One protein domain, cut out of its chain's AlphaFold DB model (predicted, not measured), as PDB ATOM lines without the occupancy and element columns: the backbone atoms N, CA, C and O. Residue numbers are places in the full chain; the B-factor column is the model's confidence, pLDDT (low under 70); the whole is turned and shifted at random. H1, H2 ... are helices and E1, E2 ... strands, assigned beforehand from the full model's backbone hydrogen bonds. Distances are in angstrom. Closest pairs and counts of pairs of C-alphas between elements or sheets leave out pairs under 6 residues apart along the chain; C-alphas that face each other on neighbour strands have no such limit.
ATOM      1  N   LYS A 242     195.028 251.758 147.474       89.81
ATOM      2  CA  LYS A 242     195.097 251.932 146.018       89.81
ATOM      3  C   LYS A 242     194.271 253.147 145.604       89.81
ATOM      4  O   LYS A 242     193.138 253.275 146.044       89.81
ATOM      5  N   LYS A 243     194.795 253.996 144.720       87.38
ATOM      6  CA  LYS A 243     194.017 255.088 144.109       87.38
ATOM      7  C   LYS A 243     192.965 254.521 143.155       87.38
ATOM      8  O   LYS A 243     193.307 253.685 142.313       87.38
ATOM      9  N   VAL A 244     191.718 254.973 143.279       81.88
ATOM     10  CA  VAL A 244     190.575 254.464 142.502       81.88
ATOM     11  C   VAL A 244     189.624 255.581 142.063       81.88
ATOM     12  O   VAL A 244     189.510 256.603 142.732       81.88
ATOM     13  N   GLU A 245     188.921 255.376 140.946       76.25
ATOM     14  CA  GLU A 245     187.826 256.242 140.477       76.25
ATOM     15  C   GLU A 245     186.490 255.490 140.588       76.25
ATOM     16  O   GLU A 245     186.443 254.282 140.380       76.25
ATOM     17  N   GLY A 246     185.388 256.180 140.901       69.81
ATOM     18  CA  GLY A 246     184.057 255.552 140.953       69.81
ATOM     19  C   GLY A 246     183.824 254.618 142.150       69.81
ATOM     20  O   GLY A 246     182.926 253.781 142.106       69.81
ATOM     21  N   TRP A 247     184.615 254.757 143.216       76.06
ATOM     22  CA  TRP A 247     184.428 254.065 144.493       76.06
ATOM     23  C   TRP A 247     184.082 255.059 145.612       76.06
ATOM     24  O   TRP A 247     184.213 256.268 145.435       76.06
ATOM     25  N   ILE A 248     183.634 254.557 146.767       70.81
ATOM     26  CA  ILE A 248     183.140 255.382 147.886       70.81
ATOM     27  C   ILE A 248     184.211 256.306 148.498       70.81
ATOM     28  O   ILE A 248     183.871 257.307 149.123       70.81
ATOM     29  N   MET A 249     185.497 255.999 148.306       74.75
ATOM     30  CA  MET A 249     186.634 256.837 148.709       74.75
ATOM     31  C   MET A 249     187.652 256.928 147.560       74.75
ATOM     32  O   MET A 249     187.693 256.053 146.700       74.75
ATOM     33  N   GLU A 250     188.502 257.959 147.549       81.06
ATOM     34  CA  GLU A 250     189.582 258.084 146.548       81.06
ATOM     35  C   GLU A 250     190.713 257.064 146.760       81.06
ATOM     36  O   GLU A 250     191.358 256.619 145.808       81.06
ATOM     37  N   ASP A 251     190.960 256.709 148.022       88.25
ATOM     38  CA  ASP A 251     191.990 255.769 148.448       88.25
ATOM     39  C   ASP A 251     191.333 254.498 148.990       88.25
ATOM     40  O   ASP A 251     190.672 254.510 150.026       88.25
ATOM     41  N   MET A 252     191.525 253.392 148.271       89.69
ATOM     42  CA  MET A 252     190.997 252.069 148.583       89.69
ATOM     43  C   MET A 252     191.881 251.293 149.548       89.69
ATOM     44  O   MET A 252     192.883 250.734 149.092       89.69
ATOM     45  N   PRO A 253     191.541 251.205 150.853       92.31
ATOM     46  CA  PRO A 253     192.215 250.299 151.774       92.31
ATOM     47  C   PRO A 253     192.030 248.834 151.376       92.31
ATOM     48  O   PRO A 253     191.100 248.472 150.657       92.31
ATOM     49  N   GLY A 254     192.926 247.985 151.875       93.00
ATOM     50  CA  GLY A 254     192.803 246.532 151.762       93.00
ATOM     51  C   GLY A 254     191.639 245.966 152.568       93.00
ATOM     52  O   GLY A 254     191.017 245.008 152.123       93.00
ATOM     53  N   VAL A 255     191.328 246.598 153.702       94.94
ATOM     54  CA  VAL A 255     190.383 246.157 154.732       94.94
ATOM     55  C   VAL A 255     190.735 244.757 155.226       94.94
ATOM     56  O   VAL A 255     190.171 243.773 154.757       94.94
ATOM     57  N   ILE A 256     191.706 244.659 156.142       97.50
ATOM     58  CA  ILE A 256     192.094 243.360 156.711       97.50
ATOM     59  C   ILE A 256     191.017 242.901 157.692       97.50
ATOM     60  O   ILE A 256     190.854 243.516 158.743       97.50
ATOM     61  N   THR A 257     190.290 241.839 157.356       93.44
ATOM     62  CA  THR A 257     189.122 241.397 158.136       93.44
ATOM     63  C   THR A 257     189.370 240.162 158.977       93.44
ATOM     64  O   THR A 257     188.752 240.035 160.025       93.44
ATOM     65  N   ASP A 258     190.277 239.280 158.557       96.62
ATOM     66  CA  ASP A 258     190.645 238.092 159.322       96.62
ATOM     67  C   ASP A 258     192.149 237.815 159.246       96.62
ATOM     68  O   ASP A 258     192.851 238.216 158.308       96.62
ATOM     69  N   MET A 259     192.643 237.116 160.261       97.19
ATOM     70  CA  MET A 259     194.017 236.676 160.395       97.19
ATOM     71  C   MET A 259     194.103 235.353 161.160       97.19
ATOM     72  O   MET A 259     193.414 235.113 162.150       97.19
ATOM     73  N   LEU A 260     195.059 234.509 160.769       96.38
ATOM     74  CA  LEU A 260     195.447 233.329 161.537       96.38
ATOM     75  C   LEU A 260     196.957 233.092 161.501       96.38
ATOM     76  O   LEU A 260     197.666 233.584 160.622       96.38
ATOM     77  N   ILE A 261     197.436 232.291 162.450       97.88
ATOM     78  CA  ILE A 261     198.833 231.859 162.556       97.88
ATOM     79  C   ILE A 261     198.883 230.339 162.373       97.88
ATOM     80  O   ILE A 261     198.017 229.622 162.882       97.88
ATOM     81  N   SER A 262     199.864 229.827 161.630       96.31
ATOM     82  CA  SER A 262     200.094 228.385 161.504       96.31
ATOM     83  C   SER A 262     200.519 227.770 162.838       96.31
ATOM     84  O   SER A 262     201.201 228.416 163.618       96.31
ATOM     85  N   LEU A 263     200.152 226.512 163.105       93.62
ATOM     86  CA  LEU A 263     200.407 225.863 164.406       93.62
ATOM     87  C   LEU A 263     201.889 225.742 164.798       93.62
ATOM     88  O   LEU A 263     202.189 225.485 165.956       93.62
ATOM     89  N   ASP A 264     202.808 225.882 163.844       95.56
ATOM     90  CA  ASP A 264     204.254 225.933 164.082       95.56
ATOM     91  C   ASP A 264     204.771 227.356 164.372       95.56
ATOM     92  O   ASP A 264     205.981 227.576 164.389       95.56
ATOM     93  N   ASP A 265     203.867 228.327 164.538       97.88
ATOM     94  CA  ASP A 265     204.148 229.751 164.726       97.88
ATOM     95  C   ASP A 265     205.072 230.342 163.657       97.88
ATOM     96  O   ASP A 265     205.799 231.303 163.908       97.88
ATOM     97  N   LYS A 266     205.088 229.780 162.447       97.81
ATOM     98  CA  LYS A 266     206.001 230.222 161.387       97.81
ATOM     99  C   LYS A 266     205.363 231.194 160.406       97.81
ATOM    100  O   LYS A 266     206.044 232.091 159.907       97.81
ATOM    101  N   TYR A 267     204.080 231.017 160.113       98.62
ATOM    102  CA  TYR A 267     203.381 231.785 159.095       98.62
ATOM    103  C   TYR A 267     202.147 232.477 159.652       98.62
ATOM    104  O   TYR A 267     201.343 231.874 160.354       98.62
ATOM    105  N   LEU A 268     201.978 233.735 159.260       98.69
ATOM    106  CA  LEU A 268     200.774 234.522 159.470       98.69
ATOM    107  C   LEU A 268     200.062 234.675 158.129       98.69
ATOM    108  O   LEU A 268     200.691 235.002 157.119       98.69
ATOM    109  N   TYR A 269     198.757 234.436 158.121       98.62
ATOM    110  CA  TYR A 269     197.893 234.625 156.964       98.62
ATOM    111  C   TYR A 269     196.851 235.679 157.294       98.62
ATOM    112  O   TYR A 269     196.324 235.665 158.403       98.62
ATOM    113  N   PHE A 270     196.532 236.549 156.343       98.44
ATOM    114  CA  PHE A 270     195.411 237.476 156.481       98.44
ATOM    115  C   PHE A 270     194.706 237.713 155.149       98.44
ATOM    116  O   PHE A 270     195.292 237.512 154.077       98.44
ATOM    117  N   SER A 271     193.449 238.133 155.234       97.19
ATOM    118  CA  SER A 271     192.575 238.448 154.106       97.19
ATOM    119  C   SER A 271     192.376 239.960 153.985       97.19
ATOM    120  O   SER A 271     191.950 240.613 154.931       97.19
ATOM    121  N   ASN A 272     192.692 240.532 152.821       95.81
ATOM    122  CA  ASN A 272     192.313 241.899 152.467       95.81
ATOM    123  C   ASN A 272     190.957 241.855 151.766       95.81
ATOM    124  O   ASN A 272     190.877 241.620 150.556       95.81
ATOM    125  N   TRP A 273     189.889 242.073 152.519       95.31
ATOM    126  CA  TRP A 273     188.540 241.874 152.020       95.31
ATOM    127  C   TRP A 273     188.152 242.856 150.918       95.31
ATOM    128  O   TRP A 273     187.434 242.461 150.016       95.31
ATOM    129  N   VAL A 274     188.651 244.090 150.885       92.88
ATOM    130  CA  VAL A 274     188.374 245.019 149.769       92.88
ATOM    131  C   VAL A 274     189.353 244.823 148.607       92.88
ATOM    132  O   VAL A 274     188.941 244.853 147.445       92.88
ATOM    133  N   HIS A 275     190.638 244.564 148.885       92.62
ATOM    134  CA  HIS A 275     191.606 244.270 147.813       92.62
ATOM    135  C   HIS A 275     191.433 242.884 147.190       92.62
ATOM    136  O   HIS A 275     192.011 242.638 146.141       92.62
ATOM    137  N   GLY A 276     190.670 241.959 147.764       93.00
ATOM    138  CA  GLY A 276     190.484 240.664 147.109       93.00
ATOM    139  C   GLY A 276     191.687 239.744 147.187       93.00
ATOM    140  O   GLY A 276     191.819 238.879 146.327       93.00
ATOM    141  N   ASP A 277     192.597 239.917 148.147       94.69
ATOM    142  CA  ASP A 277     193.803 239.093 148.232       94.69
ATOM    143  C   ASP A 277     194.054 238.500 149.614       94.69
ATOM    144  O   ASP A 277     193.728 239.082 150.642       94.69
ATOM    145  N   ILE A 278     194.666 237.321 149.617       97.19
ATOM    146  CA  ILE A 278     195.202 236.678 150.813       97.19
ATOM    147  C   ILE A 278     196.710 236.810 150.763       97.19
ATOM    148  O   ILE A 278     197.324 236.516 149.731       97.19
ATOM    149  N   ARG A 279     197.310 237.169 151.895       98.12
ATOM    150  CA  ARG A 279     198.764 237.225 152.046       98.12
ATOM    151  C   ARG A 279     199.243 236.227 153.076       98.12
ATOM    152  O   ARG A 279     198.583 235.992 154.079       98.12
ATOM    153  N   GLN A 280     200.420 235.675 152.818       98.56
ATOM    154  CA  GLN A 280     201.170 234.833 153.735       98.56
ATOM    155  C   GLN A 280     202.482 235.536 154.075       98.56
ATOM    156  O   GLN A 280     203.268 235.862 153.181       98.56
ATOM    157  N   TYR A 281     202.740 235.718 155.364       98.81
ATOM    158  CA  TYR A 281     203.969 236.281 155.904       98.81
ATOM    159  C   TYR A 281     204.717 235.225 156.712       98.81
ATOM    160  O   TYR A 281     204.124 234.512 157.512       98.81
ATOM    161  N   ASP A 282     206.024 235.128 156.503       98.81
ATOM    162  CA  ASP A 282     206.950 234.452 157.407       98.81
ATOM    163  C   ASP A 282     207.178 235.362 158.613       98.81
ATOM    164  O   ASP A 282     207.657 236.488 158.456       98.81
ATOM    165  N   ILE A 283     206.793 234.887 159.795       98.69
ATOM    166  CA  ILE A 283     206.885 235.630 161.054       98.69
ATOM    167  C   ILE A 283     208.023 235.127 161.942       98.69
ATOM    168  O   ILE A 283     208.059 235.495 163.109       98.69
ATOM    169  N   THR A 284     208.955 234.303 161.439       97.94
ATOM    170  CA  THR A 284     210.077 233.769 162.246       97.94
ATOM    171  C   THR A 284     210.858 234.884 162.960       97.94
ATOM    172  O   THR A 284     211.240 234.725 164.117       97.94
ATOM    173  N   ASP A 285     211.038 236.035 162.299       98.00
ATOM    174  CA  ASP A 285     211.343 237.304 162.970       98.00
ATOM    175  C   ASP A 285     210.022 238.009 163.304       98.00
ATOM    176  O   ASP A 285     209.312 238.493 162.416       98.00
ATOM    177  N   ARG A 286     209.694 238.062 164.599       97.44
ATOM    178  CA  ARG A 286     208.391 238.540 165.074       97.44
ATOM    179  C   ARG A 286     208.161 240.022 164.801       97.44
ATOM    180  O   ARG A 286     207.017 240.437 164.610       97.44
ATOM    181  N   VAL A 287     209.241 240.803 164.777       97.94
ATOM    182  CA  VAL A 287     209.225 242.264 164.624       97.94
ATOM    183  C   VAL A 287     209.330 242.662 163.150       97.94
ATOM    184  O   VAL A 287     208.918 243.759 162.774       97.94
ATOM    185  N   LYS A 288     209.840 241.771 162.289       98.25
ATOM    186  CA  LYS A 288     209.976 242.010 160.844       98.25
ATOM    187  C   LYS A 288     209.357 240.887 160.000       98.25
ATOM    188  O   LYS A 288     210.088 240.187 159.291       98.25
ATOM    189  N   PRO A 289     208.019 240.736 160.011       98.56
ATOM    190  CA  PRO A 289     207.335 239.793 159.137       98.56
ATOM    191  C   PRO A 289     207.685 240.016 157.664       98.56
ATOM    192  O   PRO A 289     207.718 241.147 157.173       98.56
ATOM    193  N   ARG A 290     207.885 238.928 156.921       98.62
ATOM    194  CA  ARG A 290     208.278 238.977 155.507       98.62
ATOM    195  C   ARG A 290     207.224 238.328 154.624       98.62
ATOM    196  O   ARG A 290     206.930 237.149 154.789       98.62
ATOM    197  N   LEU A 291     206.706 239.064 153.643       98.56
ATOM    198  CA  LEU A 291     205.764 238.525 152.660       98.56
ATOM    199  C   LEU A 291     206.417 237.369 151.878       98.56
ATOM    200  O   LEU A 291     207.505 237.525 151.322       98.56
ATOM    201  N   VAL A 292     205.751 236.215 151.837       98.56
ATOM    202  CA  VAL A 292     206.220 235.002 151.138       98.56
ATOM    203  C   VAL A 292     205.211 234.428 150.152       98.56
ATOM    204  O   VAL A 292     205.581 233.597 149.326       98.56
ATOM    205  N   GLY A 293     203.954 234.863 150.210       97.62
ATOM    206  CA  GLY A 293     202.917 234.417 149.290       97.62
ATOM    207  C   GLY A 293     201.769 235.410 149.219       97.62
ATOM    208  O   GLY A 293     201.444 236.066 150.207       97.62
ATOM    209  N   GLN A 294     201.162 235.515 148.043       96.38
ATOM    210  CA  GLN A 294     199.980 236.330 147.804       96.38
ATOM    211  C   GLN A 294     199.143 235.679 146.707       96.38
ATOM    212  O   GLN A 294     199.687 235.248 145.688       96.38
ATOM    213  N   ILE A 295     197.830 235.616 146.910       93.81
ATOM    214  CA  ILE A 295     196.879 235.181 145.884       93.81
ATOM    215  C   ILE A 295     195.690 236.130 145.850       93.81
ATOM    216  O   ILE A 295     195.217 236.556 146.897       93.81
ATOM    217  N   PHE A 296     195.197 236.423 144.651       92.50
ATOM    218  CA  PHE A 296     193.992 237.222 144.447       92.50
ATOM    219  C   PHE A 296     192.797 236.312 144.169       92.50
ATOM    220  O   PHE A 296     192.886 235.384 143.360       92.50
ATOM    221  N   LEU A 297     191.687 236.583 144.843       89.81
ATOM    222  CA  LEU A 297     190.432 235.852 144.817       89.81
ATOM    223  C   LEU A 297     189.274 236.870 144.855       89.81
ATOM    224  O   LEU A 297     188.754 237.179 145.912       89.81
ATOM    225  N   GLY A 298     188.844 237.385 143.702       88.06
ATOM    226  CA  GLY A 298     187.730 238.348 143.658       88.06
ATOM    227  C   GLY A 298     188.115 239.739 144.179       88.06
ATOM    228  O   GLY A 298     189.212 240.214 143.883       88.06
ATOM    229  N   GLY A 299     187.207 240.382 144.914       88.94
ATOM    230  CA  GLY A 299     187.369 241.735 145.458       88.94
ATOM    231  C   GLY A 299     187.218 242.884 144.458       88.94
ATOM    232  O   GLY A 299     186.951 242.683 143.272       88.94
ATOM    233  N   SER A 300     187.392 244.113 144.949       87.56
ATOM    234  CA  SER A 300     187.104 245.352 144.199       87.56
ATOM    235  C   SER A 300     188.231 245.796 143.269       87.56
ATOM    236  O   SER A 300     188.076 246.733 142.488       87.56
ATOM    237  N   VAL A 301     189.375 245.120 143.333       85.50
ATOM    238  CA  VAL A 301     190.564 245.443 142.546       85.50
ATOM    239  C   VAL A 301     190.712 244.460 141.388       85.50
ATOM    240  O   VAL A 301     191.809 244.039 141.083       85.50
ATOM    241  N   VAL A 302     189.628 244.040 140.740       84.06
ATOM    242  CA  VAL A 302     189.693 243.189 139.537       84.06
ATOM    243  C   VAL A 302     189.736 244.030 138.258       84.06
ATOM    244  O   VAL A 302     189.290 245.173 138.238       84.06
ATOM    245  N   SER A 303     190.289 243.472 137.175       77.69
ATOM    246  CA  SER A 303     190.593 244.203 135.930       77.69
ATOM    247  C   SER A 303     189.387 244.766 135.163       77.69
ATOM    248  O   SER A 303     189.574 245.576 134.262       77.69
ATOM    249  N   ASP A 304     188.175 244.291 135.446       74.62
ATOM    250  CA  ASP A 304     186.913 244.816 134.902       74.62
ATOM    251  C   ASP A 304     186.158 245.706 135.908       74.62
ATOM    252  O   ASP A 304     185.012 246.075 135.670       74.62
ATOM    253  N   GLY A 305     186.803 246.035 137.030       68.69
ATOM    254  CA  GLY A 305     186.318 246.961 138.044       68.69
ATOM    255  C   GLY A 305     186.892 248.380 137.888       68.69
ATOM    256  O   GLY A 305     187.406 248.743 136.828       68.69
ATOM    257  N   PRO A 306     186.845 249.199 138.955       63.50
ATOM    258  CA  PRO A 306     187.203 250.623 138.918       63.50
ATOM    259  C   PRO A 306     188.707 250.928 138.755       63.50
ATOM    260  O   PRO A 306     189.106 252.091 138.802       63.50
ATOM    261  N   ILE A 307     189.575 249.919 138.588       67.75
ATOM    262  CA  ILE A 307     191.038 250.094 138.619       67.75
ATOM    263  C   ILE A 307     191.711 249.484 137.385       67.75
ATOM    264  O   ILE A 307     191.465 248.337 137.027       67.75
ATOM    265  N   LYS A 308     192.635 250.242 136.773       57.00
ATOM    266  CA  LYS A 308     193.271 249.923 135.478       57.00
ATOM    267  C   LYS A 308     194.440 248.917 135.518       57.00
ATOM    268  O   LYS A 308     194.822 248.422 134.464       57.00
ATOM    269  N   GLU A 309     194.989 248.567 136.685       58.44
ATOM    270  CA  GLU A 309     196.139 247.644 136.813       58.44
ATOM    271  C   GLU A 309     195.901 246.579 137.888       58.44
ATOM    272  O   GLU A 309     196.158 246.821 139.071       58.44
ATOM    273  N   GLN A 310     195.351 245.423 137.502       69.69
ATOM    274  CA  GLN A 310     194.760 244.481 138.455       69.69
ATOM    275  C   GLN A 310     194.675 243.020 137.965       69.69
ATOM    276  O   GLN A 310     194.741 242.770 136.756       69.69
ATOM    277  N   PRO A 311     194.514 242.035 138.876       81.69
ATOM    278  CA  PRO A 311     194.251 240.639 138.529       81.69
ATOM    279  C   PRO A 311     192.937 240.467 137.753       81.69
ATOM    280  O   PRO A 311     191.976 241.222 137.906       81.69
ATOM    281  N   LYS A 312     192.880 239.417 136.931       85.25
ATOM    282  CA  LYS A 312     191.650 239.024 136.234       85.25
ATOM    283  C   LYS A 312     190.605 238.512 137.237       85.25
ATOM    284  O   LYS A 312     190.997 237.860 138.208       85.25
ATOM    285  N   PRO A 313     189.299 238.702 136.974       86.50
ATOM    286  CA  PRO A 313     188.247 238.095 137.777       86.50
ATOM    287  C   PRO A 313     188.419 236.580 137.889       86.50
ATOM    288  O   PRO A 313     188.781 235.897 136.925       86.50
ATOM    289  N   VAL A 314     188.134 236.052 139.075       88.81
ATOM    290  CA  VAL A 314     188.257 234.622 139.360       88.81
ATOM    291  C   VAL A 314     186.926 233.931 139.093       88.81
ATOM    292  O   VAL A 314     185.874 234.378 139.545       88.81
ATOM    293  N   TYR A 315     186.980 232.809 138.375       86.88
ATOM    294  CA  TYR A 315     185.823 231.963 138.102       86.88
ATOM    295  C   TYR A 315     186.038 230.574 138.693       86.88
ATOM    296  O   TYR A 315     186.999 229.879 138.363       86.88
ATOM    297  N   VAL A 316     185.104 230.135 139.532       80.44
ATOM    298  CA  VAL A 316     185.098 228.798 140.122       80.44
ATOM    299  C   VAL A 316     183.931 228.021 139.530       80.44
ATOM    300  O   VAL A 316     182.771 228.386 139.702       80.44
ATOM    301  N   LYS A 317     184.230 226.933 138.806       79.12
ATOM    302  CA  LYS A 317     183.221 226.105 138.111       79.12
ATOM    303  C   LYS A 317     182.284 226.937 137.206       79.12
ATOM    304  O   LYS A 317     181.077 226.715 137.193       79.12
ATOM    305  N   GLY A 318     182.835 227.917 136.484       81.19
ATOM    306  CA  GLY A 318     182.086 228.791 135.570       81.19
ATOM    307  C   GLY A 318     181.285 229.913 136.241       81.19
ATOM    308  O   GLY A 318     180.675 230.707 135.536       81.19
ATOM    309  N   LYS A 319     181.299 230.014 137.577       80.81
ATOM    310  CA  LYS A 319     180.687 231.125 138.319       80.81
ATOM    311  C   LYS A 319     181.750 232.123 138.748       80.81
ATOM    312  O   LYS A 319     182.785 231.714 139.273       80.81
ATOM    313  N   ARG A 320     181.488 233.411 138.534       84.06
ATOM    314  CA  ARG A 320     182.338 234.500 139.027       84.06
ATOM    315  C   ARG A 320     182.347 234.483 140.558       84.06
ATOM    316  O   ARG A 320     181.295 234.322 141.173       84.06
ATOM    317  N   LEU A 321     183.524 234.641 141.153       85.88
ATOM    318  CA  LEU A 321     183.661 234.959 142.570       85.88
ATOM    319  C   LEU A 321     183.444 236.469 142.721       85.88
ATOM    320  O   LEU A 321     184.270 237.251 142.257       85.88
ATOM    321  N   VAL A 322     182.284 236.848 143.258       81.06
ATOM    322  CA  VAL A 322     181.847 238.250 143.355       81.06
ATOM    323  C   VAL A 322     182.337 238.905 144.645       81.06
ATOM    324  O   VAL A 322     182.762 240.054 144.606       81.06
ATOM    325  N   GLY A 323     182.307 238.165 145.756       84.44
ATOM    326  CA  GLY A 323     182.889 238.596 147.021       84.44
ATOM    327  C   GLY A 323     184.415 238.496 147.027       84.44
ATOM    328  O   GLY A 323     185.085 238.469 145.989       84.44
ATOM    329  N   SER A 324     184.971 238.422 148.227       90.38
ATOM    330  CA  SER A 324     186.407 238.492 148.472       90.38
ATOM    331  C   SER A 324     186.776 237.717 149.732       90.38
ATOM    332  O   SER A 324     185.941 237.659 150.627       90.38
ATOM    333  N   PRO A 325     187.991 237.148 149.851       92.69
ATOM    334  CA  PRO A 325     188.476 236.515 151.064       92.69
ATOM    335  C   PRO A 325     188.104 237.287 152.324       92.69
ATOM    336  O   PRO A 325     188.488 238.443 152.486       92.69
ATOM    337  N   GLN A 326     187.379 236.618 153.210       93.88
ATOM    338  CA  GLN A 326     187.073 237.087 154.550       93.88
ATOM    339  C   GLN A 326     187.584 236.041 155.535       93.88
ATOM    340  O   GLN A 326     188.758 236.107 155.887       93.88
ATOM    341  N   THR A 327     186.783 235.031 155.884       92.00
ATOM    342  CA  THR A 327     187.165 234.052 156.904       92.00
ATOM    343  C   THR A 327     188.225 233.107 156.364       92.00
ATOM    344  O   THR A 327     188.082 232.552 155.267       92.00
ATOM    345  N   LEU A 328     189.252 232.860 157.165       92.81
ATOM    346  CA  LEU A 328     190.355 231.960 156.902       92.81
ATOM    347  C   LEU A 328     190.338 230.808 157.910       92.81
ATOM    348  O   LEU A 328     190.162 230.984 159.110       92.81
ATOM    349  N   GLN A 329     190.611 229.598 157.432       92.25
ATOM    350  CA  GLN A 329     190.902 228.464 158.305       92.25
ATOM    351  C   GLN A 329     192.053 227.657 157.727       92.25
ATOM    352  O   GLN A 329     191.999 227.202 156.586       92.25
ATOM    353  N   LEU A 330     193.089 227.428 158.527       92.19
ATOM    354  CA  LEU A 330     194.217 226.588 158.142       92.19
ATOM    355  C   LEU A 330     194.028 225.165 158.675       92.19
ATOM    356  O   LEU A 330     193.533 224.962 159.787       92.19
ATOM    357  N   SER A 331     194.416 224.166 157.883       88.38
ATOM    358  CA  SER A 331     194.499 222.786 158.353       88.38
ATOM    359  C   SER A 331     195.602 222.619 159.400       88.38
ATOM    360  O   SER A 331     196.615 223.308 159.361       88.38
ATOM    361  N   LEU A 332     195.445 221.638 160.296       87.44
ATOM    362  CA  LEU A 332     196.418 221.368 161.367       87.44
ATOM    363  C   LEU A 332     197.844 221.096 160.849       87.44
ATOM    364  O   LEU A 332     198.816 221.413 161.516       87.44
ATOM    365  N   ASP A 333     197.982 220.517 159.654       90.19
ATOM    366  CA  ASP A 333     199.286 220.267 159.021       90.19
ATOM    367  C   ASP A 333     199.856 221.483 158.265       90.19
ATOM    368  O   ASP A 333     200.903 221.360 157.631       90.19
ATOM    369  N   GLY A 334     199.153 222.620 158.264       91.50
ATOM    370  CA  GLY A 334     199.567 223.859 157.605       91.50
ATOM    371  C   GLY A 334     199.512 223.842 156.074       91.50
ATOM    372  O   GLY A 334     199.992 224.774 155.437       91.50
ATOM    373  N   LYS A 335     198.963 222.791 155.446       92.06
ATOM    374  CA  LYS A 335     199.048 222.593 153.984       92.06
ATOM    375  C   LYS A 335     197.822 223.052 153.197       92.06
ATOM    376  O   LYS A 335     197.871 223.065 151.969       92.06
ATOM    377  N   ARG A 336     196.700 223.341 153.859       93.75
ATOM    378  CA  ARG A 336     195.425 223.694 153.214       93.75
ATOM    379  C   ARG A 336     194.822 224.904 153.910       93.75
ATOM    380  O   ARG A 336     194.543 224.837 155.104       93.75
ATOM    381  N   LEU A 337     194.598 225.967 153.147       93.25
ATOM    382  CA  LEU A 337     193.873 227.153 153.585       93.25
ATOM    383  C   LEU A 337     192.460 227.117 152.990       93.25
ATOM    384  O   LEU A 337     192.297 226.950 151.780       93.25
ATOM    385  N   TYR A 338     191.454 227.229 153.848       91.12
ATOM    386  CA  TYR A 338     190.041 227.335 153.500       91.12
ATOM    387  C   TYR A 338     189.613 228.793 153.637       91.12
ATOM    388  O   TYR A 338     190.093 229.484 154.532       91.12
ATOM    389  N   VAL A 339     188.747 229.246 152.730       89.88
ATOM    390  CA  VAL A 339     188.397 230.660 152.571       89.88
ATOM    391  C   VAL A 339     186.893 230.784 152.334       89.88
ATOM    392  O   VAL A 339     186.357 230.059 151.489       89.88
ATOM    393  N   ALA A 340     186.240 231.689 153.059       89.62
ATOM    394  CA  ALA A 340     184.878 232.167 152.796       89.62
ATOM    395  C   ALA A 340     184.908 233.639 152.349       89.62
ATOM    396  O   ALA A 340     185.948 234.289 152.474       89.62
ATOM    397  N   ASP A 341     183.808 234.148 151.785       88.56
ATOM    398  CA  ASP A 341     183.783 235.435 151.076       88.56
ATOM    399  C   ASP A 341     182.851 236.521 151.648       88.56
ATOM    400  O   ASP A 341     182.795 237.629 151.115       88.56
ATOM    401  N   SER A 342     182.140 236.218 152.735       89.56
ATOM    402  CA  SER A 342     181.183 237.112 153.400       89.56
ATOM    403  C   SER A 342     181.779 237.685 154.684       89.56
ATOM    404  O   SER A 342     182.423 236.951 155.431       89.56
ATOM    405  N   LEU A 343     181.576 238.984 154.924       91.75
ATOM    406  CA  LEU A 343     181.929 239.668 156.168       91.75
ATOM    407  C   LEU A 343     180.693 239.798 157.044       91.75
ATOM    408  O   LEU A 343     180.563 239.115 158.045       91.75
ATOM    409  N   TYR A 344     179.777 240.676 156.674       92.62
ATOM    410  CA  TYR A 344     178.584 240.968 157.458       92.62
ATOM    411  C   TYR A 344     177.528 241.459 156.489       92.62
ATOM    412  O   TYR A 344     177.807 242.346 155.685       92.62
ATOM    413  N   SER A 345     176.322 240.902 156.536       90.31
ATOM    414  CA  SER A 345     175.361 240.978 155.430       90.31
ATOM    415  C   SER A 345     175.046 242.400 154.949       90.31
ATOM    416  O   SER A 345     174.878 242.620 153.747       90.31
ATOM    417  N   ILE A 346     174.995 243.385 155.851       91.00
ATOM    418  CA  ILE A 346     174.790 244.800 155.495       91.00
ATOM    419  C   ILE A 346     176.019 245.391 154.792       91.00
ATOM    420  O   ILE A 346     175.874 246.142 153.828       91.00
ATOM    421  N   TRP A 347     177.225 245.030 155.229       91.75
ATOM    422  CA  TRP A 347     178.475 245.494 154.628       91.75
ATOM    423  C   TRP A 347     178.733 244.775 153.304       91.75
ATOM    424  O   TRP A 347     179.096 245.420 152.327       91.75
ATOM    425  N   ASP A 348     178.444 243.479 153.211       90.31
ATOM    426  CA  ASP A 348     178.511 242.724 151.959       90.31
ATOM    427  C   ASP A 348     177.644 243.390 150.886       90.31
ATOM    428  O   ASP A 348     178.113 243.652 149.784       90.31
ATOM    429  N   LYS A 349     176.401 243.761 151.220       87.38
ATOM    430  CA  LYS A 349     175.501 244.483 150.303       87.38
ATOM    431  C   LYS A 349     176.029 245.865 149.911       87.38
ATOM    432  O   LYS A 349     175.757 246.317 148.801       87.38
ATOM    433  N   GLN A 350     176.738 246.542 150.813       88.06
ATOM    434  CA  GLN A 350     177.283 247.878 150.582       88.06
ATOM    435  C   GLN A 350     178.536 247.852 149.695       88.06
ATOM    436  O   GLN A 350     178.642 248.652 148.767       88.06
ATOM    437  N   PHE A 351     179.483 246.956 149.975       86.56
ATOM    438  CA  PHE A 351     180.771 246.877 149.277       86.56
ATOM    439  C   PHE A 351     180.721 245.964 148.044       86.56
ATOM    440  O   PHE A 351     181.420 246.224 147.067       86.56
ATOM    441  N   TYR A 352     179.869 244.938 148.070       86.50
ATOM    442  CA  TYR A 352     179.665 243.958 147.005       86.50
ATOM    443  C   TYR A 352     178.168 243.806 146.679       86.50
ATOM    444  O   TYR A 352     177.592 242.732 146.869       86.50
ATOM    445  N   PRO A 353     177.504 244.846 146.138       82.25
ATOM    446  CA  PRO A 353     176.065 244.809 145.842       82.25
ATOM    447  C   PRO A 353     175.660 243.677 144.885       82.25
ATOM    448  O   PRO A 353     174.509 243.249 144.888       82.25
ATOM    449  N   GLU A 354     176.606 243.154 144.105       77.50
ATOM    450  CA  GLU A 354     176.417 242.022 143.193       77.50
ATOM    451  C   GLU A 354     176.370 240.652 143.899       77.50
ATOM    452  O   GLU A 354     176.001 239.653 143.284       77.50
ATOM    453  N   MET A 355     176.699 240.575 145.198       74.44
ATOM    454  CA  MET A 355     176.430 239.382 146.017       74.44
ATOM    455  C   MET A 355     174.930 239.184 146.281       74.44
ATOM    456  O   MET A 355     174.519 238.095 146.691       74.44
ATOM    457  N   VAL A 356     174.096 240.203 146.024       63.78
ATOM    458  CA  VAL A 356     172.638 240.057 146.028       63.78
ATOM    459  C   VAL A 356     172.247 239.085 144.918       63.78
ATOM    460  O   VAL A 356     172.294 239.400 143.734       63.78
ATOM    461  N   ILE A 357     171.848 237.877 145.321       62.12
ATOM    462  CA  ILE A 357     171.599 236.756 144.404       62.12
ATOM    463  C   ILE A 357     170.439 236.997 143.434       62.12
ATOM    464  O   ILE A 357     170.366 236.325 142.405       62.12
TER     465      ILE A 357
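Overview. This is residues 242 to 357 of the 562 residues of the protein "Selenium-binding protein 1-A" of Armadillidium vulgare (UniProt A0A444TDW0). In a domain of little regular structure, a twisted sheet, E1 to E4, has the small hairpin E5 and E6 packed through E5 over E1 and E2, with long loops and the short helix H1 at one end. Of 116 printed residues, 38 are in named elements, mostly strand, in the order E1 E2 E3 E4 E5 E6 H1. The sheet, E1 - E2 - E3 - E4, is a meander, each strand the antiparallel neighbour of the one before. It is compact, with a radius of gyration of the C-alphas of 14.8 A and spans of 41 by 30 by 25 A.

Arrangement. Look at the hairpin of E1, residues 256 to 261, and E2, residues 267 to 272, at 165 degrees: N 260 and O 269, 2.9 A apart, are within hydrogen-bond range. Next come E3, residues 277 to 282, with N 270 and O 279 at 3.1 A, and E4, residues 290 to 296, with N 280 and O 293 at 2.8 A. In the hairpin of E5, residues 328 to 330, and E6, residues 337 to 339, find N 329 and O 338 at 2.9 A. The closest C-alphas of E1 and E5, Asp 258 and Leu 328, are 6.6 A apart. H1, residues 345 to 351, is not on the four-stranded sheet; every O i to N i+4 pair in it is within range.

Along the chain. Find C-alpha 256 at (192.094, 243.360, 156.711), where E1 begins; E4 runs 18.2 A. H1 ends at C-alpha 351, (180.771, 246.877, 149.277).

Size, cuts and confidence. The printed part has no cut; E4 to E5 is a long link. Residues 246, 305 to 310 and 356 to 357 have pLDDT under 70.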